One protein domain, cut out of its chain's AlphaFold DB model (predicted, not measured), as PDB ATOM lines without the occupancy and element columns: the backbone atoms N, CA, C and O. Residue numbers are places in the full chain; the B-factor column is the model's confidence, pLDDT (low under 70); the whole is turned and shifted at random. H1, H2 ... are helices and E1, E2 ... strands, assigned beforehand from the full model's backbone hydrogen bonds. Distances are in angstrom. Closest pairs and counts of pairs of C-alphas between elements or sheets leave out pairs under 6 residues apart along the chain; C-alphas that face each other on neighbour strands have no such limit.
ATOM      1  N   SER A 165     -49.219   8.510 -29.500       57.78
ATOM      2  CA  SER A 165     -48.338   7.621 -28.723       57.78
ATOM      3  C   SER A 165     -49.056   7.065 -27.494       57.78
ATOM      4  O   SER A 165     -49.520   7.847 -26.658       57.78
ATOM      5  N   VAL A 166     -49.087   5.742 -27.330       63.16
ATOM      6  CA  VAL A 166     -49.595   5.094 -26.111       63.16
ATOM      7  C   VAL A 166     -48.548   5.212 -24.998       63.16
ATOM      8  O   VAL A 166     -47.422   4.751 -25.151       63.16
ATOM      9  N   LYS A 167     -48.908   5.826 -23.862       68.56
ATOM     10  CA  LYS A 167     -48.120   5.787 -22.620       68.56
ATOM     11  C   LYS A 167     -48.846   4.950 -21.569       68.56
ATOM     12  O   LYS A 167     -49.939   5.302 -21.120       68.56
ATOM     13  N   VAL A 168     -48.211   3.852 -21.171       66.94
ATOM     14  CA  VAL A 168     -48.690   2.940 -20.127       66.94
ATOM     15  C   VAL A 168     -48.099   3.352 -18.781       66.94
ATOM     16  O   VAL A 168     -46.952   3.785 -18.693       66.94
ATOM     17  N   SER A 169     -48.891   3.239 -17.721       71.69
ATOM     18  CA  SER A 169     -48.471   3.532 -16.348       71.69
ATOM     19  C   SER A 169     -49.296   2.709 -15.370       71.69
ATOM     20  O   SER A 169     -50.475   2.496 -15.634       71.69
ATOM     21  N   PHE A 170     -48.744   2.303 -14.228       70.06
ATOM     22  CA  PHE A 170     -49.562   1.683 -13.187       70.06
ATOM     23  C   PHE A 170     -50.324   2.725 -12.361       70.06
ATOM     24  O   PHE A 170     -49.718   3.638 -11.791       70.06
ATOM     25  N   ALA A 171     -51.638   2.540 -12.238       67.94
ATOM     26  CA  ALA A 171     -52.448   3.150 -11.190       67.94
ATOM     27  C   ALA A 171     -52.609   2.180 -10.010       67.94
ATOM     28  O   ALA A 171     -52.537   0.963 -10.181       67.94
ATOM     29  N   ALA A 172     -52.844   2.734  -8.820       67.75
ATOM     30  CA  ALA A 172     -53.175   1.986  -7.612       67.75
ATOM     31  C   ALA A 172     -54.461   2.552  -6.991       67.75
ATOM     32  O   ALA A 172     -54.613   3.773  -6.916       67.75
ATOM     33  N   SER A 173     -55.383   1.691  -6.548       55.94
ATOM     34  CA  SER A 173     -56.666   2.119  -5.952       55.94
ATOM     35  C   SER A 173     -56.574   2.595  -4.496       55.94
ATOM     36  O   SER A 173     -57.463   3.310  -4.038       55.94
ATOM     37  N   GLY A 174     -55.537   2.185  -3.760       55.06
ATOM     38  CA  GLY A 174     -55.430   2.390  -2.313       55.06
ATOM     39  C   GLY A 174     -54.610   3.613  -1.880       55.06
ATOM     40  O   GLY A 174     -53.859   4.209  -2.655       55.06
ATOM     41  N   LYS A 175     -54.724   3.955  -0.588       45.44
ATOM     42  CA  LYS A 175     -53.845   4.899   0.124       45.44
ATOM     43  C   LYS A 175     -53.406   4.302   1.468       45.44
ATOM     44  O   LYS A 175     -54.247   3.855   2.243       45.44
ATOM     45  N   GLY A 176     -52.110   4.371   1.775       47.62
ATOM     46  CA  GLY A 176     -51.527   3.881   3.032       47.62
ATOM     47  C   GLY A 176     -51.165   2.391   3.003       47.62
ATOM     48  O   GLY A 176     -51.060   1.792   1.941       47.62
ATOM     49  N   PHE A 177     -50.971   1.779   4.173       47.62
ATOM     50  CA  PHE A 177     -50.537   0.376   4.299       47.62
ATOM     51  C   PHE A 177     -51.701  -0.627   4.470       47.62
ATOM     52  O   PHE A 177     -51.515  -1.705   5.037       47.62
ATOM     53  N   ASN A 178     -52.915  -0.281   4.019       49.47
ATOM     54  CA  ASN A 178     -54.075  -1.182   4.045       49.47
ATOM     55  C   ASN A 178     -54.164  -2.001   2.745       49.47
ATOM     56  O   ASN A 178     -54.977  -1.722   1.858       49.47
ATOM     57  N   TYR A 179     -53.276  -2.990   2.629       54.34
ATOM     58  CA  TYR A 179     -53.040  -3.755   1.402       54.34
ATOM     59  C   TYR A 179     -54.279  -4.492   0.864       54.34
ATOM     60  O   TYR A 179     -54.408  -4.615  -0.348       54.34
ATOM     61  N   ALA A 180     -55.245  -4.853   1.717       51.06
ATOM     62  CA  ALA A 180     -56.505  -5.500   1.320       51.06
ATOM     63  C   ALA A 180     -57.406  -4.651   0.389       51.06
ATOM     64  O   ALA A 180     -58.406  -5.142  -0.124       51.06
ATOM     65  N   THR A 181     -57.072  -3.373   0.164       53.38
ATOM     66  CA  THR A 181     -57.787  -2.462  -0.758       53.38
ATOM     67  C   THR A 181     -56.921  -1.942  -1.912       53.38
ATOM     68  O   THR A 181     -57.346  -1.078  -2.689       53.38
ATOM     69  N   TYR A 182     -55.698  -2.463  -2.051       58.75
ATOM     70  CA  TYR A 182     -54.819  -2.154  -3.172       58.75
ATOM     71  C   TYR A 182     -55.088  -3.095  -4.347       58.75
ATOM     72  O   TYR A 182     -54.799  -4.280  -4.287       58.75
ATOM     73  N   SER A 183     -55.560  -2.525  -5.451       60.72
ATOM     74  CA  SER A 183     -55.440  -3.109  -6.784       60.72
ATOM     75  C   SER A 183     -54.449  -2.272  -7.588       60.72
ATOM     76  O   SER A 183     -54.520  -1.038  -7.575       60.72
ATOM     77  N   LEU A 184     -53.515  -2.939  -8.261       71.38
ATOM     78  CA  LEU A 184     -52.626  -2.350  -9.257       71.38
ATOM     79  C   LEU A 184     -53.207  -2.634 -10.644       71.38
ATOM     80  O   LEU A 184     -53.671  -3.741 -10.889       71.38
ATOM     81  N   TYR A 185     -53.190  -1.673 -11.566       71.81
ATOM     82  CA  TYR A 185     -53.605  -1.930 -12.949       71.81
ATOM     83  C   TYR A 185     -52.893  -1.012 -13.946       71.81
ATOM     84  O   TYR A 185     -52.612   0.149 -13.621       71.81
ATOM     85  N   PRO A 186     -52.573  -1.504 -15.157       72.25
ATOM     86  CA  PRO A 186     -52.035  -0.670 -16.215       72.25
ATOM     87  C   PRO A 186     -53.136   0.258 -16.742       72.25
ATOM     88  O   PRO A 186     -54.211  -0.179 -17.147       72.25
ATOM     89  N   VAL A 187     -52.853   1.557 -16.737       72.88
ATOM     90  CA  VAL A 187     -53.665   2.592 -17.376       72.88
ATOM     91  C   VAL A 187     -52.992   2.962 -18.686       72.88
ATOM     92  O   VAL A 187     -51.870   3.483 -18.693       72.88
ATOM     93  N   TYR A 188     -53.692   2.685 -19.781       73.44
ATOM     94  CA  TYR A 188     -53.282   2.998 -21.141       73.44
ATOM     95  C   TYR A 188     -53.735   4.416 -21.480       73.44
ATOM     96  O   TYR A 188     -54.912   4.746 -21.373       73.44
ATOM     97  N   ASN A 189     -52.797   5.278 -21.864       70.12
ATOM     98  CA  ASN A 189     -53.085   6.672 -22.190       70.12
ATOM     99  C   ASN A 189     -52.637   6.945 -23.616       70.12
ATOM    100  O   ASN A 189     -51.437   7.045 -23.878       70.12
ATOM    101  N   LYS A 190     -53.582   7.099 -24.537       69.00
ATOM    102  CA  LYS A 190     -53.277   7.593 -25.872       69.00
ATOM    103  C   LYS A 190     -53.043   9.097 -25.770       69.00
ATOM    104  O   LYS A 190     -53.954   9.875 -25.494       69.00
ATOM    105  N   LEU A 191     -51.785   9.497 -25.929       58.62
ATOM    106  CA  LEU A 191     -51.415  10.893 -26.117       58.62
ATOM    107  C   LEU A 191     -51.514  11.191 -27.609       58.62
ATOM    108  O   LEU A 191     -50.579  10.917 -28.363       58.62
ATOM    109  N   THR A 192     -52.661  11.731 -28.010       51.91
ATOM    110  CA  THR A 192     -52.847  12.331 -29.329       51.91
ATOM    111  C   THR A 192     -52.278  13.746 -29.280       51.91
ATOM    112  O   THR A 192     -52.649  14.544 -28.418       51.91
ATOM    113  N   ARG A 193     -51.358  14.057 -30.190       49.28
ATOM    114  CA  ARG A 193     -50.761  15.381 -30.359       49.28
ATOM    115  C   ARG A 193     -51.277  15.956 -31.663       49.28
ATOM    116  O   ARG A 193     -50.999  15.410 -32.726       49.28
ATOM    117  N   SER A 194     -52.040  17.034 -31.576       45.38
ATOM    118  CA  SER A 194     -52.606  17.705 -32.740       45.38
ATOM    119  C   SER A 194     -52.423  19.209 -32.630       45.38
ATOM    120  O   SER A 194     -52.569  19.794 -31.558       45.38
ATOM    121  N   PHE A 195     -52.112  19.848 -33.752       39.00
ATOM    122  CA  PHE A 195     -52.217  21.291 -33.858       39.00
ATOM    123  C   PHE A 195     -53.654  21.649 -34.249       39.00
ATOM    124  O   PHE A 195     -54.136  21.224 -35.297       39.00
ATOM    125  N   ASP A 196     -54.362  22.398 -33.403       39.59
ATOM    126  CA  ASP A 196     -55.656  22.967 -33.784       39.59
ATOM    127  C   ASP A 196     -55.425  24.250 -34.580       39.59
ATOM    128  O   ASP A 196     -55.077  25.279 -34.005       39.59
ATOM    129  N   SER A 197     -55.686  24.200 -35.884       33.84
ATOM    130  CA  SER A 197     -55.603  25.342 -36.798       33.84
ATOM    131  C   SER A 197     -56.566  26.491 -36.472       33.84
ATOM    132  O   SER A 197     -56.376  27.584 -36.990       33.84
ATOM    133  N   THR A 198     -57.590  26.270 -35.637       35.59
ATOM    134  CA  THR A 198     -58.605  27.287 -35.300       35.59
ATOM    135  C   THR A 198     -58.229  28.098 -34.059       35.59
ATOM    136  O   THR A 198     -58.343  29.319 -34.061       35.59
ATOM    137  N   SER A 199     -57.770  27.445 -32.982       34.38
ATOM    138  CA  SER A 199     -57.255  28.142 -31.786       34.38
ATOM    139  C   SER A 199     -55.734  28.340 -31.784       34.38
ATOM    140  O   SER A 199     -55.199  28.916 -30.833       34.38
ATOM    141  N   PHE A 200     -55.056  27.849 -32.826       32.56
ATOM    142  CA  PHE A 200     -53.602  27.795 -32.988       32.56
ATOM    143  C   PHE A 200     -52.865  27.145 -31.796       32.56
ATOM    144  O   PHE A 200     -51.757  27.532 -31.425       32.56
ATOM    145  N   GLN A 201     -53.494  26.151 -31.163       34.34
ATOM    146  CA  GLN A 201     -52.949  25.447 -29.999       34.34
ATOM    147  C   GLN A 201     -52.298  24.122 -30.380       34.34
ATOM    148  O   GLN A 201     -52.928  23.281 -31.022       34.34
ATOM    149  N   TYR A 202     -51.116  23.856 -29.820       36.03
ATOM    150  CA  TYR A 202     -50.624  22.488 -29.684       36.03
ATOM    151  C   TYR A 202     -51.424  21.750 -28.600       36.03
ATOM    152  O   TYR A 202     -51.238  21.965 -27.398       36.03
ATOM    153  N   ARG A 203     -52.348  20.886 -29.017       41.94
ATOM    154  CA  ARG A 203     -53.212  20.103 -28.134       41.94
ATOM    155  C   ARG A 203     -52.601  18.729 -27.884       41.94
ATOM    156  O   ARG A 203     -52.691  17.824 -28.708       41.94
ATOM    157  N   ASN A 204     -52.039  18.557 -26.690       44.19
ATOM    158  CA  ASN A 204     -51.789  17.237 -26.113       44.19
ATOM    159  C   ASN A 204     -53.108  16.699 -25.533       44.19
ATOM    160  O   ASN A 204     -53.415  16.925 -24.362       44.19
ATOM    161  N   GLN A 205     -53.906  16.010 -26.348       50.22
ATOM    162  CA  GLN A 205     -55.098  15.306 -25.882       50.22
ATOM    163  C   GLN A 205     -54.687  13.973 -25.248       50.22
ATOM    164  O   GLN A 205     -54.175  13.078 -25.919       50.22
ATOM    165  N   ARG A 206     -54.912  13.848 -23.936       61.31
ATOM    166  CA  ARG A 206     -54.768  12.588 -23.200       61.31
ATOM    167  C   ARG A 206     -56.119  11.885 -23.151       61.31
ATOM    168  O   ARG A 206     -56.994  12.278 -22.387       61.31
ATOM    169  N   GLU A 207     -56.244  10.834 -23.941       69.19
ATOM    170  CA  GLU A 207     -57.361   9.896 -23.937       69.19
ATOM    171  C   GLU A 207     -56.973   8.702 -23.045       69.19
ATOM    172  O   GLU A 207     -55.967   8.035 -23.306       69.19
ATOM    173  N   GLU A 208     -57.708   8.453 -21.955       68.88
ATOM    174  CA  GLU A 208     -57.582   7.185 -21.224       68.88
ATOM    175  C   GLU A 208     -58.261   6.103 -22.067       68.88
ATOM    176  O   GLU A 208     -59.464   6.164 -22.314       68.88
ATOM    177  N   LEU A 209     -57.484   5.131 -22.539       69.06
ATOM    178  CA  LEU A 209     -58.017   3.994 -23.272       69.06
ATOM    179  C   LEU A 209     -58.644   3.033 -22.258       69.06
ATOM    180  O   LEU A 209     -57.931   2.363 -21.510       69.06
ATOM    181  N   THR A 210     -59.976   2.962 -22.243       63.22
ATOM    182  CA  THR A 210     -60.775   2.104 -21.347       63.22
ATOM    183  C   THR A 210     -60.708   0.624 -21.758       63.22
ATOM    184  O   THR A 210     -61.721  -0.034 -21.984       63.22
ATOM    185  N   LEU A 211     -59.493   0.089 -21.885       62.09
ATOM    186  CA  LEU A 211     -59.209  -1.277 -22.312       62.09
ATOM    187  C   LEU A 211     -59.116  -2.203 -21.095       62.09
ATOM    188  O   LEU A 211     -58.261  -2.024 -20.228       62.09
ATOM    189  N   LEU A 212     -60.033  -3.177 -21.028       60.38
ATOM    190  CA  LEU A 212     -60.022  -4.325 -20.107       60.38
ATOM    191  C   LEU A 212     -59.808  -3.985 -18.613       60.38
ATOM    192  O   LEU A 212     -59.366  -4.827 -17.831       60.38
ATOM    193  N   ARG A 213     -60.129  -2.756 -18.181       60.81
ATOM    194  CA  ARG A 213     -59.741  -2.209 -16.863       60.81
ATOM    195  C   ARG A 213     -60.187  -3.087 -15.688       60.81
ATOM    196  O   ARG A 213     -59.382  -3.342 -14.799       60.81
ATOM    197  N   GLN A 214     -61.424  -3.590 -15.702       63.97
ATOM    198  CA  GLN A 214     -61.943  -4.474 -14.646       63.97
ATOM    199  C   GLN A 214     -61.278  -5.861 -14.655       63.97
ATOM    200  O   GLN A 214     -60.862  -6.343 -13.603       63.97
ATOM    201  N   GLU A 215     -61.102  -6.478 -15.826       67.06
ATOM    202  CA  GLU A 215     -60.412  -7.769 -15.938       67.06
ATOM    203  C   GLU A 215     -58.949  -7.681 -15.503       67.06
ATOM    204  O   GLU A 215     -58.441  -8.568 -14.823       67.06
ATOM    205  N   ASN A 216     -58.261  -6.606 -15.883       65.31
ATOM    206  CA  ASN A 216     -56.856  -6.409 -15.556       65.31
ATOM    207  C   ASN A 216     -56.677  -6.069 -14.070       65.31
ATOM    208  O   ASN A 216     -55.727  -6.553 -13.461       65.31
ATOM    209  N   MET A 217     -57.621  -5.347 -13.451       67.38
ATOM    210  CA  MET A 217     -57.687  -5.202 -11.990       67.38
ATOM    211  C   MET A 217     -57.878  -6.555 -11.284       67.38
ATOM    212  O   MET A 217     -57.222  -6.795 -10.275       67.38
ATOM    213  N   ALA A 218     -58.705  -7.461 -11.819       70.88
ATOM    214  CA  ALA A 218     -58.874  -8.809 -11.264       70.88
ATOM    215  C   ALA A 218     -57.605  -9.672 -11.426       70.88
ATOM    216  O   ALA A 218     -57.139 -10.271 -10.456       70.88
ATOM    217  N   LYS A 219     -56.987  -9.675 -12.619       70.50
ATOM    218  CA  LYS A 219     -55.714 -10.371 -12.908       70.50
ATOM    219  C   LYS A 219     -54.563  -9.880 -12.008       70.50
ATOM    220  O   LYS A 219     -53.637 -10.643 -11.736       70.50
ATOM    221  N   LEU A 220     -54.617  -8.627 -11.538       73.31
ATOM    222  CA  LEU A 220     -53.534  -7.958 -10.806       73.31
ATOM    223  C   LEU A 220     -53.839  -7.610  -9.334       73.31
ATOM    224  O   LEU A 220     -53.035  -6.937  -8.688       73.31
ATOM    225  N   ILE A 221     -54.945  -8.096  -8.767       71.94
ATOM    226  CA  ILE A 221     -55.369  -7.784  -7.387       71.94
ATOM    227  C   ILE A 221     -54.333  -8.160  -6.306       71.94
ATOM    228  O   ILE A 221     -54.303  -7.562  -5.239       71.94
ATOM    229  N   ARG A 222     -53.445  -9.122  -6.596       74.56
ATOM    230  CA  ARG A 222     -52.370  -9.587  -5.698       74.56
ATOM    231  C   ARG A 222     -51.048  -8.815  -5.810       74.56
ATOM    232  O   ARG A 222     -50.079  -9.195  -5.156       74.56
ATOM    233  N   TYR A 223     -50.962  -7.776  -6.644       79.31
ATOM    234  CA  TYR A 223     -49.738  -6.982  -6.796       79.31
ATOM    235  C   TYR A 223     -49.929  -5.569  -6.257       79.31
ATOM    236  O   TYR A 223     -50.961  -4.933  -6.457       79.31
ATOM    237  N   ILE A 224     -48.886  -5.055  -5.611       76.31
ATOM    238  CA  ILE A 224     -48.822  -3.691  -5.087       76.31
ATOM    239  C   ILE A 224     -47.657  -2.928  -5.740       76.31
ATOM    240  O   ILE A 224     -46.739  -3.546  -6.291       76.31
ATOM    241  N   PRO A 225     -47.656  -1.583  -5.711       75.94
ATOM    242  CA  PRO A 225     -46.514  -0.804  -6.173       75.94
ATOM    243  C   PRO A 225     -45.228  -1.202  -5.434       75.94
ATOM    244  O   PRO A 225     -45.210  -1.213  -4.206       75.94
ATOM    245  N   VAL A 226     -44.149  -1.472  -6.173       77.56
ATOM    246  CA  VAL A 226     -42.821  -1.711  -5.579       77.56
ATOM    247  C   VAL A 226     -42.335  -0.466  -4.816       77.56
ATOM    248  O   VAL A 226     -42.505   0.660  -5.301       77.56
ATOM    249  N   GLU A 227     -41.749  -0.649  -3.629       74.12
ATOM    250  CA  GLU A 227     -41.128   0.428  -2.836       74.12
ATOM    251  C   GLU A 227     -39.969   1.073  -3.624       74.12
ATOM    252  O   GLU A 227     -39.223   0.356  -4.287       74.12
ATOM    253  N   GLY A 228     -39.802   2.404  -3.579       65.81
ATOM    254  CA  GLY A 228     -38.708   3.101  -4.281       65.81
ATOM    255  C   GLY A 228     -38.973   4.573  -4.633       65.81
ATOM    256  O   GLY A 228     -40.122   4.948  -4.874       65.81
ATOM    257  N   ASP A 229     -37.920   5.403  -4.729       49.94
ATOM    258  CA  ASP A 229     -37.994   6.814  -5.182       49.94
ATOM    259  C   ASP A 229     -37.980   6.932  -6.721       49.94
ATOM    260  O   ASP A 229     -37.260   7.734  -7.319       49.94
ATOM    261  N   THR A 230     -38.809   6.138  -7.408       49.66
ATOM    262  CA  THR A 230     -39.096   6.383  -8.827       49.66
ATOM    263  C   THR A 230     -40.000   7.617  -8.934       49.66
ATOM    264  O   THR A 230     -41.223   7.488  -9.028       49.66
ATOM    265  N   ARG A 231     -39.403   8.821  -8.916       38.47
ATOM    266  CA  ARG A 231     -40.069  10.151  -8.867       38.47
ATOM    267  C   ARG A 231     -41.131  10.423  -9.936       38.47
ATOM    268  O   ARG A 231     -41.860  11.408  -9.857       38.47
ATOM    269  N   ARG A 232     -41.233   9.557 -10.943       40.91
ATOM    270  CA  ARG A 232     -42.295   9.536 -11.948       40.91
ATOM    271  C   ARG A 232     -42.978   8.171 -11.895       40.91
ATOM    272  O   ARG A 232     -42.309   7.158 -12.079       40.91
ATOM    273  N   SER A 233     -44.309   8.131 -11.795       38.62
ATOM    274  CA  SER A 233     -45.104   6.888 -11.898       38.62
ATOM    275  C   SER A 233     -44.866   6.119 -13.209       38.62
ATOM    276  O   SER A 233     -45.105   4.916 -13.276       38.62
ATOM    277  N   ALA A 234     -44.362   6.808 -14.239       37.00
ATOM    278  CA  ALA A 234     -43.923   6.228 -15.506       37.00
ATOM    279  C   ALA A 234     -42.654   5.356 -15.389       37.00
ATOM    280  O   ALA A 234     -42.502   4.427 -16.166       37.00
ATOM    281  N   GLY A 235     -41.775   5.574 -14.400       44.62
ATOM    282  CA  GLY A 235     -40.553   4.768 -14.215       44.62
ATOM    283  C   GLY A 235     -40.815   3.300 -13.846       44.62
ATOM    284  O   GLY A 235     -39.908   2.472 -13.891       44.62
ATOM    285  N   ARG A 236     -42.065   2.954 -13.507       63.75
ATOM    286  CA  ARG A 236     -42.490   1.577 -13.226       63.75
ATOM    287  C   ARG A 236     -42.907   0.781 -14.463       63.75
ATOM    288  O   ARG A 236     -43.082  -0.422 -14.309       63.75
ATOM    289  N   VAL A 237     -43.041   1.383 -15.652       71.50
ATOM    290  CA  VAL A 237     -43.399   0.673 -16.897       71.50
ATOM    291  C   VAL A 237     -42.510   1.136 -18.055       71.50
ATOM    292  O   VAL A 237     -42.467   2.324 -18.359       71.50
ATOM    293  N   ILE A 238     -41.822   0.205 -18.719       73.31
ATOM    294  CA  ILE A 238     -40.987   0.471 -19.903       73.31
ATOM    295  C   ILE A 238     -41.591  -0.236 -21.116       73.31
ATOM    296  O   ILE A 238     -42.065  -1.362 -21.009       73.31
ATOM    297  N   GLN A 239     -41.576   0.414 -22.277       73.50
ATOM    298  CA  GLN A 239     -41.947  -0.203 -23.549       73.50
ATOM    299  C   GLN A 239     -40.758  -1.020 -24.078       73.50
ATOM    300  O   GLN A 239     -39.700  -0.454 -24.346       73.50
ATOM    301  N   LEU A 240     -40.919  -2.342 -24.193       71.94
ATOM    302  CA  LEU A 240     -39.897  -3.250 -24.736       71.94
ATOM    303  C   LEU A 240     -39.961  -3.313 -26.268       71.94
ATOM    304  O   LEU A 240     -38.940  -3.387 -26.942       71.94
ATOM    305  N   ALA A 241     -41.176  -3.270 -26.813       74.56
ATOM    306  CA  ALA A 241     -41.467  -3.260 -28.242       74.56
ATOM    307  C   ALA A 241     -42.750  -2.438 -28.481       74.56
ATOM    308  O   ALA A 241     -43.466  -2.172 -27.510       74.56
ATOM    309  N   PRO A 242     -43.093  -2.049 -29.726       67.81
ATOM    310  CA  PRO A 242     -44.254  -1.199 -30.011       67.81
ATOM    311  C   PRO A 242     -45.541  -1.615 -29.277       67.81
ATOM    312  O   PRO A 242     -46.183  -0.767 -28.657       67.81
ATOM    313  N   ASN A 243     -45.823  -2.920 -29.220       78.56
ATOM    314  CA  ASN A 243     -47.040  -3.478 -28.627       78.56
ATOM    315  C   ASN A 243     -46.727  -4.340 -27.373       78.56
ATOM    316  O   ASN A 243     -47.488  -5.249 -27.055       78.56
ATOM    317  N   ARG A 244     -45.590  -4.112 -26.682       82.25
ATOM    318  CA  ARG A 244     -45.205  -4.832 -25.444       82.25
ATOM    319  C   ARG A 244     -44.619  -3.899 -24.382       82.25
ATOM    320  O   ARG A 244     -43.618  -3.220 -24.619       82.25
ATOM    321  N   PHE A 245     -45.177  -3.952 -23.175       84.06
ATOM    322  CA  PHE A 245     -44.806  -3.103 -22.039       84.06
ATOM    323  C   PHE A 245     -44.447  -3.954 -20.816       84.06
ATOM    324  O   PHE A 245     -45.179  -4.878 -20.490       84.06
ATOM    325  N   GLU A 246     -43.357  -3.644 -20.117       86.38
ATOM    326  CA  GLU A 246     -42.903  -4.344 -18.911       86.38
ATOM    327  C   GLU A 246     -43.064  -3.456 -17.673       86.38
ATOM    328  O   GLU A 246     -42.368  -2.447 -17.505       86.38
ATOM    329  N   GLY A 247     -43.965  -3.848 -16.781       84.81
ATOM    330  CA  GLY A 247     -44.132  -3.282 -15.451       84.81
ATOM    331  C   GLY A 247     -43.270  -3.976 -14.392       84.81
ATOM    332  O   GLY A 247     -42.994  -5.166 -14.502       84.81
ATOM    333  N   VAL A 248     -42.899  -3.255 -13.330       85.56
ATOM    334  CA  VAL A 248     -42.364  -3.851 -12.089       85.56
ATOM    335  C   VAL A 248     -43.328  -3.598 -10.936       85.56
ATOM    336  O   VAL A 248     -43.732  -2.458 -10.686       85.56
ATOM    337  N   ALA A 249     -43.678  -4.669 -10.225       84.75
ATOM    338  CA  ALA A 249     -44.574  -4.655  -9.076       84.75
ATOM    339  C   ALA A 249     -44.072  -5.592  -7.969       84.75
ATOM    340  O   ALA A 249     -43.260  -6.478  -8.211       84.75
ATOM    341  N   THR A 250     -44.580  -5.418  -6.754       82.75
ATOM    342  CA  THR A 250     -44.361  -6.350  -5.643       82.75
ATOM    343  C   THR A 250     -45.525  -7.335  -5.570       82.75
ATOM    344  O   THR A 250     -46.681  -6.921  -5.643       82.75
ATOM    345  N   HIS A 251     -45.235  -8.623  -5.391       79.44
ATOM    346  CA  HIS A 251     -46.251  -9.639  -5.118       79.44
ATOM    347  C   HIS A 251     -46.637  -9.573  -3.634       79.44
ATOM    348  O   HIS A 251     -45.818  -9.882  -2.767       79.44
ATOM    349  N   TYR A 252     -47.879  -9.198  -3.329       75.25
ATOM    350  CA  TYR A 252     -48.385  -9.218  -1.957       75.25
ATOM    351  C   TYR A 252     -48.475 -10.660  -1.452       75.25
ATOM    352  O   TYR A 252     -48.878 -11.564  -2.183       75.25
ATOM    353  N   VAL A 253     -48.082 -10.881  -0.203       74.00
ATOM    354  CA  VAL A 253     -48.289 -12.149   0.498       74.00
ATOM    355  C   VAL A 253     -49.154 -11.832   1.703       74.00
ATOM    356  O   VAL A 253     -48.819 -10.944   2.487       74.00
ATOM    357  N   GLU A 254     -50.285 -12.523   1.809       69.19
ATOM    358  CA  GLU A 254     -51.183 -12.386   2.951       69.19
ATOM    359  C   GLU A 254     -50.440 -12.775   4.241       69.19
ATOM    360  O   GLU A 254     -49.545 -13.620   4.230       69.19
ATOM    361  N   ASP A 255     -50.726 -12.049   5.318       73.44
ATOM    362  CA  ASP A 255     -50.027 -12.050   6.612       73.44
ATOM    363  C   ASP A 255     -48.517 -11.688   6.634       73.44
ATOM    364  O   ASP A 255     -48.085 -11.051   7.601       73.44
ATOM    365  N   ASP A 256     -47.709 -11.937   5.589       70.12
ATOM    366  CA  ASP A 256     -46.293 -11.503   5.542       70.12
ATOM    367  C   ASP A 256     -46.040 -10.207   4.739       70.12
ATOM    368  O   ASP A 256     -45.615 -10.176   3.574       70.12
ATOM    369  N   LYS A 257     -46.164  -9.092   5.465       65.88
ATOM    370  CA  LYS A 257     -45.798  -7.736   5.017       65.88
ATOM    371  C   LYS A 257     -44.318  -7.585   4.610       65.88
ATOM    372  O   LYS A 257     -44.006  -6.657   3.870       65.88
ATOM    373  N   ASN A 258     -43.411  -8.466   5.049       67.19
ATOM    374  CA  ASN A 258     -41.990  -8.456   4.671       67.19
ATOM    375  C   ASN A 258     -41.686  -9.363   3.468       67.19
ATOM    376  O   ASN A 258     -40.807  -9.032   2.676       67.19
ATOM    377  N   ALA A 259     -42.396 -10.483   3.273       67.06
ATOM    378  CA  ALA A 259     -42.294 -11.274   2.035       67.06
ATOM    379  C   ALA A 259     -42.631 -10.431   0.804       67.06
ATOM    380  O   ALA A 259     -41.978 -10.576  -0.225       67.06
ATOM    381  N   SER A 260     -43.567  -9.489   0.939       71.50
ATOM    382  CA  SER A 260     -43.872  -8.503  -0.102       71.50
ATOM    383  C   SER A 260     -42.608  -7.737  -0.549       71.50
ATOM    384  O   SER A 260     -42.264  -7.729  -1.726       71.50
ATOM    385  N   LEU A 261     -41.811  -7.190   0.378       77.50
ATOM    386  CA  LEU A 261     -40.553  -6.499   0.033       77.50
ATOM    387  C   LEU A 261     -39.432  -7.441  -0.455       77.50
ATOM    388  O   LEU A 261     -38.382  -6.971  -0.884       77.50
ATOM    389  N   ARG A 262     -39.635  -8.762  -0.407       85.06
ATOM    390  CA  ARG A 262     -38.709  -9.783  -0.927       85.06
ATOM    391  C   ARG A 262     -39.156 -10.367  -2.269       85.06
ATOM    392  O   ARG A 262     -38.328 -10.946  -2.963       85.06
ATOM    393  N   ALA A 263     -40.426 -10.221  -2.648       87.31
ATOM    394  CA  ALA A 263     -41.024 -10.822  -3.836       87.31
ATOM    395  C   ALA A 263     -41.413  -9.752  -4.869       87.31
ATOM    396  O   ALA A 263     -42.422  -9.057  -4.729       87.31
ATOM    397  N   VAL A 264     -40.621  -9.641  -5.935       89.00
ATOM    398  CA  VAL A 264     -40.832  -8.679  -7.027       89.00
ATOM    399  C   VAL A 264     -41.183  -9.426  -8.309       89.00
ATOM    400  O   VAL A 264     -40.568 -10.437  -8.627       89.00
ATOM    401  N   SER A 265     -42.159  -8.918  -9.054       89.94
ATOM    402  CA  SER A 265     -42.615  -9.465 -10.330       89.94
ATOM    403  C   SER A 265     -42.368  -8.485 -11.473       89.94
ATOM    404  O   SER A 265     -42.732  -7.306 -11.396       89.94
ATOM    405  N   PHE A 266     -41.798  -9.013 -12.553       91.69
ATOM    406  CA  PHE A 266     -41.720  -8.385 -13.864       91.69
ATOM    407  C   PHE A 266     -42.952  -8.819 -14.658       91.69
ATOM    408  O   PHE A 266     -43.123  -9.995 -14.974       91.69
ATOM    409  N   LEU A 267     -43.851  -7.871 -14.908       88.06
ATOM    410  CA  LEU A 267     -45.168  -8.108 -15.489       88.06
ATOM    411  C   LEU A 267     -45.181  -7.554 -16.913       88.06
ATOM    412  O   LEU A 267     -45.137  -6.333 -17.071       88.06
ATOM    413  N   THR A 268     -45.240  -8.398 -17.945       89.81
ATOM    414  CA  THR A 268     -45.365  -7.904 -19.328       89.81
ATOM    415  C   THR A 268     -46.798  -7.899 -19.823       89.81
ATOM    416  O   THR A 268     -47.577  -8.796 -19.513       89.81
ATOM    417  N   PHE A 269     -47.138  -6.877 -20.603       85.25
ATOM    418  CA  PHE A 269     -48.470  -6.633 -21.144       85.25
ATOM    419  C   PHE A 269     -48.419  -6.371 -22.649       85.25
ATOM    420  O   PHE A 269     -47.418  -5.842 -23.144       85.25
ATOM    421  N   ASP A 270     -49.497  -6.708 -23.356       84.31
ATOM    422  CA  ASP A 270     -49.749  -6.231 -24.723       84.31
ATOM    423  C   ASP A 270     -50.318  -4.794 -24.735       84.31
ATOM    424  O   ASP A 270     -50.427  -4.133 -23.702       84.31
ATOM    425  N   GLU A 271     -50.687  -4.287 -25.912       76.00
ATOM    426  CA  GLU A 271     -51.335  -2.975 -26.069       76.00
ATOM    427  C   GLU A 271     -52.809  -2.925 -25.617       76.00
ATOM    428  O   GLU A 271     -53.341  -1.836 -25.399       76.00
ATOM    429  N   ALA A 272     -53.461  -4.082 -25.453       74.19
ATOM    430  CA  ALA A 272     -54.827  -4.213 -24.944       74.19
ATOM    431  C   ALA A 272     -54.881  -4.320 -23.403       74.19
ATOM    432  O   ALA A 272     -55.950  -4.220 -22.798       74.19
ATOM    433  N   GLY A 273     -53.726  -4.505 -22.759       72.69
ATOM    434  CA  GLY A 273     -53.570  -4.644 -21.317       72.69
ATOM    435  C   GLY A 273     -53.546  -6.078 -20.793       72.69
ATOM    436  O   GLY A 273     -53.457  -6.253 -19.577       72.69
ATOM    437  N   ASN A 274     -53.586  -7.098 -21.653       79.62
ATOM    438  CA  ASN A 274     -53.490  -8.488 -21.216       79.62
ATOM    439  C   ASN A 274     -52.107  -8.772 -20.635       79.62
ATOM    440  O   ASN A 274     -51.094  -8.482 -21.267       79.62
ATOM    441  N   LEU A 275     -52.066  -9.386 -19.451       83.81
ATOM    442  CA  LEU A 275     -50.836  -9.898 -18.854       83.81
ATOM    443  C   LEU A 275     -50.312 -11.079 -19.691       83.81
ATOM    444  O   LEU A 275     -50.937 -12.136 -19.733       83.81
ATOM    445  N   LEU A 276     -49.167 -10.887 -20.341       87.25
ATOM    446  CA  LEU A 276     -48.481 -11.874 -21.178       87.25
ATOM    447  C   LEU A 276     -47.506 -12.746 -20.379       87.25
ATOM    448  O   LEU A 276     -47.228 -13.881 -20.765       87.25
ATOM    449  N   THR A 277     -46.910 -12.211 -19.310       88.50
ATOM    450  CA  THR A 277     -45.924 -12.923 -18.480       88.50
ATOM    451  C   THR A 277     -45.864 -12.307 -17.083       88.50
ATOM    452  O   THR A 277     -45.839 -11.086 -16.957       88.50
ATOM    453  N   ASP A 278     -45.805 -13.147 -16.045       90.19
ATOM    454  CA  ASP A 278     -45.412 -12.772 -14.681       90.19
ATOM    455  C   ASP A 278     -44.117 -13.510 -14.332       90.19
ATOM    456  O   ASP A 278     -44.126 -14.705 -14.035       90.19
ATOM    457  N   GLN A 279     -42.996 -12.801 -14.418       92.44
ATOM    458  CA  GLN A 279     -41.683 -13.334 -14.101       92.44
ATOM    459  C   GLN A 279     -41.257 -12.850 -12.713       92.44
ATOM    460  O   GLN A 279     -40.796 -11.722 -12.527       92.44
ATOM    461  N   ARG A 280     -41.406 -13.726 -11.719       90.44
ATOM    462  CA  ARG A 280     -41.089 -13.435 -10.317       90.44
ATOM    463  C   ARG A 280     -39.600 -13.612 -10.000       90.44
ATOM    464  O   ARG A 280     -38.971 -14.575 -10.435       90.44
ATOM    465  N   VAL A 281     -39.083 -12.711  -9.169       91.12
ATOM    466  CA  VAL A 281     -37.811 -12.776  -8.441       91.12
ATOM    467  C   VAL A 281     -38.116 -12.831  -6.945       91.12
ATOM    468  O   VAL A 281     -38.995 -12.119  -6.454       91.12
ATOM    469  N   ASN A 282     -37.374 -13.656  -6.207       90.56
ATOM    470  CA  ASN A 282     -37.361 -13.626  -4.746       90.56
ATOM    471  C   ASN A 282     -35.954 -13.245  -4.267       90.56
ATOM    472  O   ASN A 282     -34.967 -13.838  -4.700       90.56
ATOM    473  N   PHE A 283     -35.870 -12.271  -3.367       90.00
ATOM    474  CA  PHE A 283     -34.637 -11.826  -2.727       90.00
ATOM    475  C   PHE A 283     -34.530 -12.386  -1.302       90.00
ATOM    476  O   PHE A 283     -35.534 -12.579  -0.617       90.00
ATOM    477  N   GLN A 284     -33.301 -12.616  -0.829       88.38
ATOM    478  CA  GLN A 284     -33.040 -13.052   0.549       88.38
ATOM    479  C   GLN A 284     -33.456 -11.983   1.579       88.38
ATOM    480  O   GLN A 284     -34.021 -12.306   2.625       88.38
ATOM    481  N   TYR A 285     -33.208 -10.716   1.245       89.69
ATOM    482  CA  TYR A 285     -33.464  -9.537   2.070       89.69
ATOM    483  C   TYR A 285     -34.492  -8.622   1.404       89.69
ATOM    484  O   TYR A 285     -34.690  -8.682   0.190       89.69
ATOM    485  N   ASN A 286     -35.137  -7.767   2.193       88.25
ATOM    486  CA  ASN A 286     -36.079  -6.767   1.703       88.25
ATOM    487  C   ASN A 286     -35.365  -5.825   0.718       88.25
ATOM    488  O   ASN A 286     -34.271  -5.327   0.997       88.25
ATOM    489  N   ARG A 287     -35.993  -5.556  -0.427       87.31
ATOM    490  CA  ARG A 287     -35.458  -4.741  -1.521       87.31
ATOM    491  C   ARG A 287     -36.444  -3.643  -1.923       87.31
ATOM    492  O   ARG A 287     -37.648  -3.874  -1.991       87.31
ATOM    493  N   LYS A 288     -35.911  -2.466  -2.256       84.56
ATOM    494  CA  LYS A 288     -36.642  -1.354  -2.885       84.56
ATOM    495  C   LYS A 288     -36.049  -1.059  -4.263       84.56
ATOM    496  O   LYS A 288     -34.832  -1.100  -4.426       84.56
ATOM    497  N   LEU A 289     -36.882  -0.757  -5.254       82.19
ATOM    498  CA  LEU A 289     -36.430  -0.369  -6.589       82.19
ATOM    499  C   LEU A 289     -35.786   1.024  -6.522       82.19
ATOM    500  O   LEU A 289     -36.456   2.009  -6.215       82.19
ATOM    501  N   LEU A 290     -34.489   1.104  -6.807       76.75
ATOM    502  CA  LEU A 290     -33.734   2.355  -6.808       76.75
ATOM    503  C   LEU A 290     -33.738   2.986  -8.205       76.75
ATOM    504  O   LEU A 290     -34.181   4.120  -8.374       76.75
ATOM    505  N   TYR A 291     -33.305   2.222  -9.211       73.50
ATOM    506  CA  TYR A 291     -33.231   2.671 -10.602       73.50
ATOM    507  C   TYR A 291     -33.764   1.616 -11.563       73.50
ATOM    508  O   TYR A 291     -33.639   0.413 -11.329       73.50
ATOM    509  N   ARG A 292     -34.332   2.081 -12.676       75.19
ATOM    510  CA  ARG A 292     -34.783   1.237 -13.777       75.19
ATOM    511  C   ARG A 292     -34.611   1.965 -15.102       75.19
ATOM    512  O   ARG A 292     -35.128   3.069 -15.259       75.19
ATOM    513  N   VAL A 293     -33.912   1.336 -16.043       68.69
ATOM    514  CA  VAL A 293     -33.636   1.885 -17.379       68.69
ATOM    515  C   VAL A 293     -33.766   0.803 -18.457       68.69
ATOM    516  O   VAL A 293     -33.544  -0.375 -18.166       68.69
ATOM    517  N   PRO A 294     -34.137   1.156 -19.700       68.31
ATOM    518  CA  PRO A 294     -34.070   0.228 -20.827       68.31
ATOM    519  C   PRO A 294     -32.620  -0.171 -21.139       68.31
ATOM    520  O   PRO A 294     -31.692   0.621 -20.974       68.31
ATOM    521  N   VAL A 295     -32.440  -1.404 -21.612       67.75
ATOM    522  CA  VAL A 295     -31.187  -1.903 -22.196       67.75
ATOM    523  C   VAL A 295     -31.316  -1.856 -23.709       67.75
ATOM    524  O   VAL A 295     -32.324  -2.311 -24.246       67.75
ATOM    525  N   TYR A 296     -30.298  -1.343 -24.391       62.38
ATOM    526  CA  TYR A 296     -30.287  -1.164 -25.840       62.38
ATOM    527  C   TYR A 296     -29.285  -2.086 -26.541       62.38
ATOM    528  O   TYR A 296     -28.218  -2.384 -26.001       62.38
ATOM    529  N   ASP A 297     -29.591  -2.514 -27.761       59.84
ATOM    530  CA  ASP A 297     -28.603  -3.131 -28.653       59.84
ATOM    531  C   ASP A 297     -27.772  -2.064 -29.412       59.84
ATOM    532  O   ASP A 297     -28.031  -0.863 -29.278       59.84
ATOM    533  N   PRO A 298     -26.761  -2.453 -30.215       49.78
ATOM    534  CA  PRO A 298     -25.982  -1.507 -31.019       49.78
ATOM    535  C   PRO A 298     -26.769  -0.739 -32.098       49.78
ATOM    536  O   PRO A 298     -26.211   0.188 -32.679       49.78
ATOM    537  N   SER A 299     -28.030  -1.095 -32.378       47.69
ATOM    538  CA  SER A 299     -28.918  -0.356 -33.290       47.69
ATOM    539  C   SER A 299     -29.785   0.695 -32.577       47.69
ATOM    540  O   SER A 299     -30.461   1.483 -33.236       47.69
ATOM    541  N   GLY A 300     -29.765   0.728 -31.238       47.44
ATOM    542  CA  GLY A 300     -30.622   1.598 -30.429       47.44
ATOM    543  C   GLY A 300     -32.031   1.041 -30.191       47.44
ATOM    544  O   GLY A 300     -32.893   1.758 -29.683       47.44
ATOM    545  N   LYS A 301     -32.283  -0.233 -30.516       55.66
ATOM    546  CA  LYS A 301     -33.523  -0.934 -30.159       55.66
ATOM    547  C   LYS A 301     -33.478  -1.335 -28.680       55.66
ATOM    548  O   LYS A 301     -32.438  -1.775 -28.194       55.66
ATOM    549  N   VAL A 302     -34.604  -1.226 -27.969       66.44
ATOM    550  CA  VAL A 302     -34.746  -1.784 -26.612       66.44
ATOM    551  C   VAL A 302     -34.742  -3.314 -26.686       66.44
ATOM    552  O   VAL A 302     -35.514  -3.905 -27.439       66.44
ATOM    553  N   VAL A 303     -33.878  -3.951 -25.895       75.50
ATOM    554  CA  VAL A 303     -33.701  -5.415 -25.828       75.50
ATOM    555  C   VAL A 303     -33.889  -6.005 -24.424       75.50
ATOM    556  O   VAL A 303     -33.530  -7.157 -24.177       75.50
ATOM    557  N   GLY A 304     -34.445  -5.216 -23.499       82.69
ATOM    558  CA  GLY A 304     -34.698  -5.593 -22.106       82.69
ATOM    559  C   GLY A 304     -34.712  -4.390 -21.160       82.69
ATOM    560  O   GLY A 304     -34.643  -3.243 -21.612       82.69
ATOM    561  N   THR A 305     -34.746  -4.625 -19.844       85.62
ATOM    562  CA  THR A 305     -34.508  -3.574 -18.834       85.62
ATOM    563  C   THR A 305     -33.448  -3.963 -17.813       85.62
ATOM    564  O   THR A 305     -33.224  -5.139 -17.538       85.62
ATOM    565  N   PHE A 306     -32.784  -2.956 -17.248       82.75
ATOM    566  CA  PHE A 306     -31.810  -3.067 -16.168       82.75
ATOM    567  C   PHE A 306     -32.406  -2.435 -14.911       82.75
ATOM    568  O   PHE A 306     -32.842  -1.280 -14.934       82.75
ATOM    569  N   ASN A 307     -32.450  -3.204 -13.827       87.56
ATOM    570  CA  ASN A 307     -33.216  -2.891 -12.625       87.56
ATOM    571  C   ASN A 307     -32.298  -3.010 -11.410       87.56
ATOM    572  O   ASN A 307     -31.793  -4.095 -11.126       87.56
ATOM    573  N   VAL A 308     -32.088  -1.901 -10.706       84.44
ATOM    574  CA  VAL A 308     -31.219  -1.814  -9.528       84.44
ATOM    575  C   VAL A 308     -32.092  -1.730  -8.287       84.44
ATOM    576  O   VAL A 308     -32.898  -0.805  -8.152       84.44
ATOM    577  N   PHE A 309     -31.918  -2.677  -7.371       86.94
ATOM    578  CA  PHE A 309     -32.644  -2.753  -6.113       86.94
ATOM    579  C   PHE A 309     -31.703  -2.532  -4.928       86.94
ATOM    580  O   PHE A 309     -30.770  -3.300  -4.705       86.94
ATOM    581  N   ASP A 310     -31.984  -1.504  -4.137       84.75
ATOM    582  CA  ASP A 310     -31.291  -1.207  -2.881       84.75
ATOM    583  C   ASP A 310     -31.960  -1.948  -1.704       84.75
ATOM    584  O   ASP A 310     -33.059  -2.490  -1.848       84.75
ATOM    585  N   SER A 311     -31.337  -1.978  -0.522       83.62
ATOM    586  CA  SER A 311     -31.970  -2.489   0.700       83.62
ATOM    587  C   SER A 311     -33.285  -1.753   0.989       83.62
ATOM    588  O   SER A 311     -33.316  -0.526   1.103       83.62
ATOM    589  N   GLY A 312     -34.380  -2.498   1.125       79.06
ATOM    590  CA  GLY A 312     -35.693  -1.980   1.517       79.06
ATOM    591  C   GLY A 312     -35.791  -1.684   3.016       79.06
ATOM    592  O   GLY A 312     -34.854  -1.935   3.784       79.06
ATOM    593  N   GLY A 313     -36.943  -1.157   3.441       76.00
ATOM    594  CA  GLY A 313     -37.286  -1.062   4.863       76.00
ATOM    595  C   GLY A 313     -37.553  -2.441   5.485       76.00
ATOM    596  O   GLY A 313     -37.818  -3.411   4.778       76.00
ATOM    597  N   GLY A 314     -37.499  -2.560   6.814       77.62
ATOM    598  CA  GLY A 314     -37.779  -3.827   7.502       77.62
ATOM    599  C   GLY A 314     -37.227  -3.902   8.922       77.62
ATOM    600  O   GLY A 314     -36.738  -2.910   9.467       77.62
ATOM    601  N   LYS A 315     -37.287  -5.099   9.512       80.19
ATOM    602  CA  LYS A 315     -36.562  -5.415  10.750       80.19
ATOM    603  C   LYS A 315     -35.085  -5.709  10.445       80.19
ATOM    604  O   LYS A 315     -34.709  -5.897   9.288       80.19
ATOM    605  N   LYS A 316     -34.234  -5.776  11.477       82.75
ATOM    606  CA  LYS A 316     -32.779  -5.975  11.317       82.75
ATOM    607  C   LYS A 316     -32.447  -7.287  10.598       82.75
ATOM    608  O   LYS A 316     -31.545  -7.311   9.774       82.75
ATOM    609  N   GLU A 317     -33.193  -8.349  10.885       82.50
ATOM    610  CA  GLU A 317     -33.042  -9.679  10.293       82.50
ATOM    611  C   GLU A 317     -33.553  -9.786   8.844       82.50
ATOM    612  O   GLU A 317     -33.208 -10.741   8.152       82.50
ATOM    613  N   THR A 318     -34.346  -8.816   8.365       82.19
ATOM    614  CA  THR A 318     -34.844  -8.773   6.976       82.19
ATOM    615  C   THR A 318     -34.169  -7.708   6.110       82.19
ATOM    616  O   THR A 318     -34.391  -7.692   4.901       82.19
ATOM    617  N   ARG A 319     -33.356  -6.815   6.687       83.25
ATOM    618  CA  ARG A 319     -32.526  -5.832   5.964       83.25
ATOM    619  C   ARG A 319     -31.259  -6.506   5.421       83.25
ATOM    620  O   ARG A 319     -30.771  -7.452   6.033       83.25
ATOM    621  N   ASP A 320     -30.714  -6.020   4.304       83.25
ATOM    622  CA  ASP A 320     -29.403  -6.489   3.833       83.25
ATOM    623  C   ASP A 320     -28.319  -6.125   4.874       83.25
ATOM    624  O   ASP A 320     -28.247  -4.961   5.277       83.25
ATOM    625  N   PRO A 321     -27.480  -7.071   5.344       81.88
ATOM    626  CA  PRO A 321     -26.358  -6.765   6.233       81.88
ATOM    627  C   PRO A 321     -25.231  -5.955   5.562       81.88
ATOM    628  O   PRO A 321     -24.298  -5.549   6.253       81.88
ATOM    629  N   GLN A 322     -25.282  -5.734   4.244       80.31
ATOM    630  CA  GLN A 322     -24.334  -4.914   3.487       80.31
ATOM    631  C   GLN A 322     -25.045  -3.698   2.872       80.31
ATOM    632  O   GLN A 322     -25.673  -3.799   1.821       80.31
ATOM    633  N   ASP A 323     -24.905  -2.527   3.501       65.56
ATOM    634  CA  ASP A 323     -25.621  -1.296   3.107       65.56
ATOM    635  C   ASP A 323     -25.272  -0.752   1.702       65.56
ATOM    636  O   ASP A 323     -26.039   0.036   1.156       65.56
ATOM    637  N   ASN A 324     -24.163  -1.196   1.093       73.00
ATOM    638  CA  ASN A 324     -23.732  -0.804  -0.261       73.00
ATOM    639  C   ASN A 324     -23.922  -1.925  -1.311       73.00
ATOM    640  O   ASN A 324     -23.298  -1.885  -2.378       73.00
ATOM    641  N   ARG A 325     -24.717  -2.964  -1.005       81.25
ATOM    642  CA  ARG A 325     -24.990  -4.088  -1.914       81.25
ATOM    643  C   ARG A 325     -26.355  -3.950  -2.581       81.25
ATOM    644  O   ARG A 325     -27.401  -4.142  -1.957       81.25
ATOM    645  N   PHE A 326     -26.329  -3.702  -3.884       84.38
ATOM    646  CA  PHE A 326     -27.509  -3.614  -4.732       84.38
ATOM    647  C   PHE A 326     -27.779  -4.969  -5.390       84.38
ATOM    648  O   PHE A 326     -26.875  -5.555  -5.979       84.38
ATOM    649  N   ALA A 327     -29.016  -5.460  -5.357       88.81
ATOM    650  CA  ALA A 327     -29.404  -6.577  -6.217       88.81
ATOM    651  C   ALA A 327     -29.767  -6.035  -7.604       88.81
ATOM    652  O   ALA A 327     -30.577  -5.116  -7.726       88.81
ATOM    653  N   VAL A 328     -29.185  -6.603  -8.654       88.38
ATOM    654  CA  VAL A 328     -29.423  -6.216 -10.046       88.38
ATOM    655  C   VAL A 328     -30.181  -7.329 -10.758       88.38
ATOM    656  O   VAL A 328     -29.779  -8.493 -10.718       88.38
ATOM    657  N   VAL A 329     -31.270  -6.969 -11.438       91.56
ATOM    658  CA  VAL A 329     -32.038  -7.873 -12.306       91.56
ATOM    659  C   VAL A 329     -32.110  -7.282 -13.705       91.56
ATOM    660  O   VAL A 329     -32.413  -6.100 -13.885       91.56
ATOM    661  N   VAL A 330     -31.846  -8.116 -14.705       90.69
ATOM    662  CA  VAL A 330     -31.841  -7.737 -16.115       90.69
ATOM    663  C   VAL A 330     -32.795  -8.644 -16.874       90.69
ATOM    664  O   VAL A 330     -32.654  -9.869 -16.819       90.69
ATOM    665  N   THR A 331     -33.759  -8.054 -17.572       92.12
ATOM    666  CA  THR A 331     -34.741  -8.780 -18.386       92.12
ATOM    667  C   THR A 331     -34.405  -8.726 -19.877       92.12
ATOM    668  O   THR A 331     -33.504  -7.992 -20.282       92.12
ATOM    669  N   ASP A 332     -35.088  -9.535 -20.691       90.19
ATOM    670  CA  ASP A 332     -34.993  -9.540 -22.158       90.19
ATOM    671  C   ASP A 332     -36.191  -8.840 -22.843       90.19
ATOM    672  O   ASP A 332     -37.085  -8.306 -22.190       90.19
ATOM    673  N   GLU A 333     -36.251  -8.880 -24.179       85.62
ATOM    674  CA  GLU A 333     -37.375  -8.368 -24.989       85.62
ATOM    675  C   GLU A 333     -38.753  -8.951 -24.639       85.62
ATOM    676  O   GLU A 333     -39.783  -8.357 -24.970       85.62
ATOM    677  N   LYS A 334     -38.802 -10.125 -24.004       88.62
ATOM    678  CA  LYS A 334     -40.044 -10.797 -23.606       88.62
ATOM    679  C   LYS A 334     -40.426 -10.476 -22.161       88.62
ATOM    680  O   LYS A 334     -41.594 -10.666 -21.815       88.62
ATOM    681  N   GLY A 335     -39.484  -9.966 -21.369       85.19
ATOM    682  CA  GLY A 335     -39.572  -9.760 -19.927       85.19
ATOM    683  C   GLY A 335     -39.211 -10.990 -19.092       85.19
ATOM    684  O   GLY A 335     -39.541 -11.053 -17.909       85.19
ATOM    685  N   ALA A 336     -38.544 -11.978 -19.691       91.38
ATOM    686  CA  ALA A 336     -37.911 -13.054 -18.938       91.38
ATOM    687  C   ALA A 336     -36.638 -12.521 -18.259       91.38
ATOM    688  O   ALA A 336     -35.978 -11.630 -18.795       91.38
ATOM    689  N   ILE A 337     -36.258 -13.071 -17.102       91.94
ATOM    690  CA  ILE A 337     -34.975 -12.736 -16.467       91.94
ATOM    691  C   ILE A 337     -33.864 -13.292 -17.356       91.94
ATOM    692  O   ILE A 337     -33.659 -14.503 -17.422       91.94
ATOM    693  N   TRP A 338     -33.126 -12.404 -18.017       88.75
ATOM    694  CA  TRP A 338     -31.890 -12.771 -18.695       88.75
ATOM    695  C   TRP A 338     -30.762 -12.989 -17.680       88.75
ATOM    696  O   TRP A 338     -29.926 -13.870 -17.872       88.75
ATOM    697  N   LYS A 339     -30.738 -12.201 -16.592       87.38
ATOM    698  CA  LYS A 339     -29.699 -12.292 -15.560       87.38
ATOM    699  C   LYS A 339     -30.122 -11.687 -14.215       87.38
ATOM    700  O   LYS A 339     -30.839 -10.691 -14.176       87.38
ATOM    701  N   GLN A 340     -29.592 -12.228 -13.121       90.94
ATOM    702  CA  GLN A 340     -29.641 -11.641 -11.778       90.94
ATOM    703  C   GLN A 340     -28.252 -11.746 -11.127       90.94
ATOM    704  O   GLN A 340     -27.594 -12.773 -11.276       90.94
ATOM    705  N   PHE A 341     -27.798 -10.699 -10.432       88.56
ATOM    706  CA  PHE A 341     -26.531 -10.686  -9.686       88.56
ATOM    707  C   PHE A 341     -26.537  -9.609  -8.587       88.56
ATOM    708  O   PHE A 341     -27.276  -8.634  -8.688       88.56
ATOM    709  N   ASP A 342     -25.710  -9.762  -7.551       86.69
ATOM    710  CA  ASP A 342     -25.442  -8.687  -6.584       86.69
ATOM    711  C   ASP A 342     -24.295  -7.796  -7.102       86.69
ATOM    712  O   ASP A 342     -23.274  -8.292  -7.581       86.69
ATOM    713  N   TRP A 343     -24.448  -6.477  -6.986       78.88
ATOM    714  CA  TRP A 343     -23.441  -5.461  -7.294       78.88
ATOM    715  C   TRP A 343     -23.124  -4.666  -6.027       78.88
ATOM    716  O   TRP A 343     -23.967  -3.934  -5.509       78.88
ATOM    717  N   THR A 344     -21.893  -4.792  -5.536       74.38
ATOM    718  CA  THR A 344     -21.384  -3.996  -4.412       74.38
ATOM    719  C   THR A 344     -20.485  -2.892  -4.951       74.38
ATOM    720  O   THR A 344     -19.508  -3.181  -5.644       74.38
ATOM    721  N   ASN A 345     -20.784  -1.632  -4.626       63.69
ATOM    722  CA  ASN A 345     -19.889  -0.510  -4.922       63.69
ATOM    723  C   ASN A 345     -19.028  -0.220  -3.679       63.69
ATOM    724  O   ASN A 345     -19.567  -0.037  -2.588       63.69
TER     725      ASN A 345
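Overview. This is residues 165 to 345 of the 609 residues of an uncharacterized protein of Spirosoma sp. CJU-R4 (UniProt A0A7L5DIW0). Three strongly twisted antiparallel sheets are stacked as slabs, the branched sheet E4 to E8 in the middle, with the sheet E9 to E12 on one face and part of the sheet E1 to E3 on the other. The hairpin E2 and E3 runs out of the stack as an arm, and its tip, residues 196 to 201, sticks out free. The 181 printed residues hold twelve named strands and three short helices, in the order E1 E2 E3 H1 E4 H2 E5 E6 H3 E7 E8 E9 E10 E11 E12, and the class is mostly strand. The whole is compact, with a radius of gyration of the C-alphas of 17.6 A, and spans 64 by 43 by 28 A.

Along the chain. The largest sheet has E4, residues 223 to 225; E5, 237 to 241; E6, 244 to 251, 20.9 A; E7, 263 to 269; and E8, 275 to 282. E9, 287 to 296, 25.1 A, E10, 302 to 311, 27.5 A, E11, 325 to 331, and E12, 337 to 344, make the second. E1, 165 to 172, E2, 184 to 196, 35.4 A, and E3, 201 to 209, make the third. H1 is residues 213 to 219, H2 233 to 236 and H3 257 to 262. C-alpha 165 is at (-48.338, 7.621, -28.723) and C-alpha 344 at (-21.384, -3.996, -4.412).

Arrangement. E6 has E4 and E5 on one side, with N 224 to O 250 at 2.9 A and N 246 to O 238 at 2.8 A, and E7 on the other side, with N 247 to O 267 at 2.8 A. E6 bends by 51 degrees at residue 248. The E7 and E8 hairpin has N 266 and O 279 at 2.9 A. This sheet and the meander E9 E10 E11 E12, each strand the antiparallel neighbour of the one before, are face to face, 10.3 A centre to centre, their strands at 14 degrees. In that meander N 290 and O 308 are 2.8 A apart, N 309 and O 327 2.8 A, and N 328 and O 341 2.8 A. The meander E1 E2 E3 also faces the largest sheet, at 9.4 A and 47 degrees; N 167 and O 189 are 2.8 A apart, N 192 and O 205 2.9 A. H1 is on it at a height of 6.0 A, only just over E2 with 3 C-alphas. H2 only grazes the three sheets. H3 is on the largest sheet at a height of 6.8 A. Every O i to N i+4 pair is within hydrogen-bond range in H1, 1 of 2 in H3, and H2 is too short for one.

Size, cuts and confidence. The C-alphas of Thr 198 and Glu 317 are the two farthest apart, 64.0 A. The printed part has no cut. The links E1 to E2 and E10 to E11 are long, with 11 and 13 residues. Mean pLDDT of the printed part is 71.3; 71 residues are under 70, among them 190 to 217.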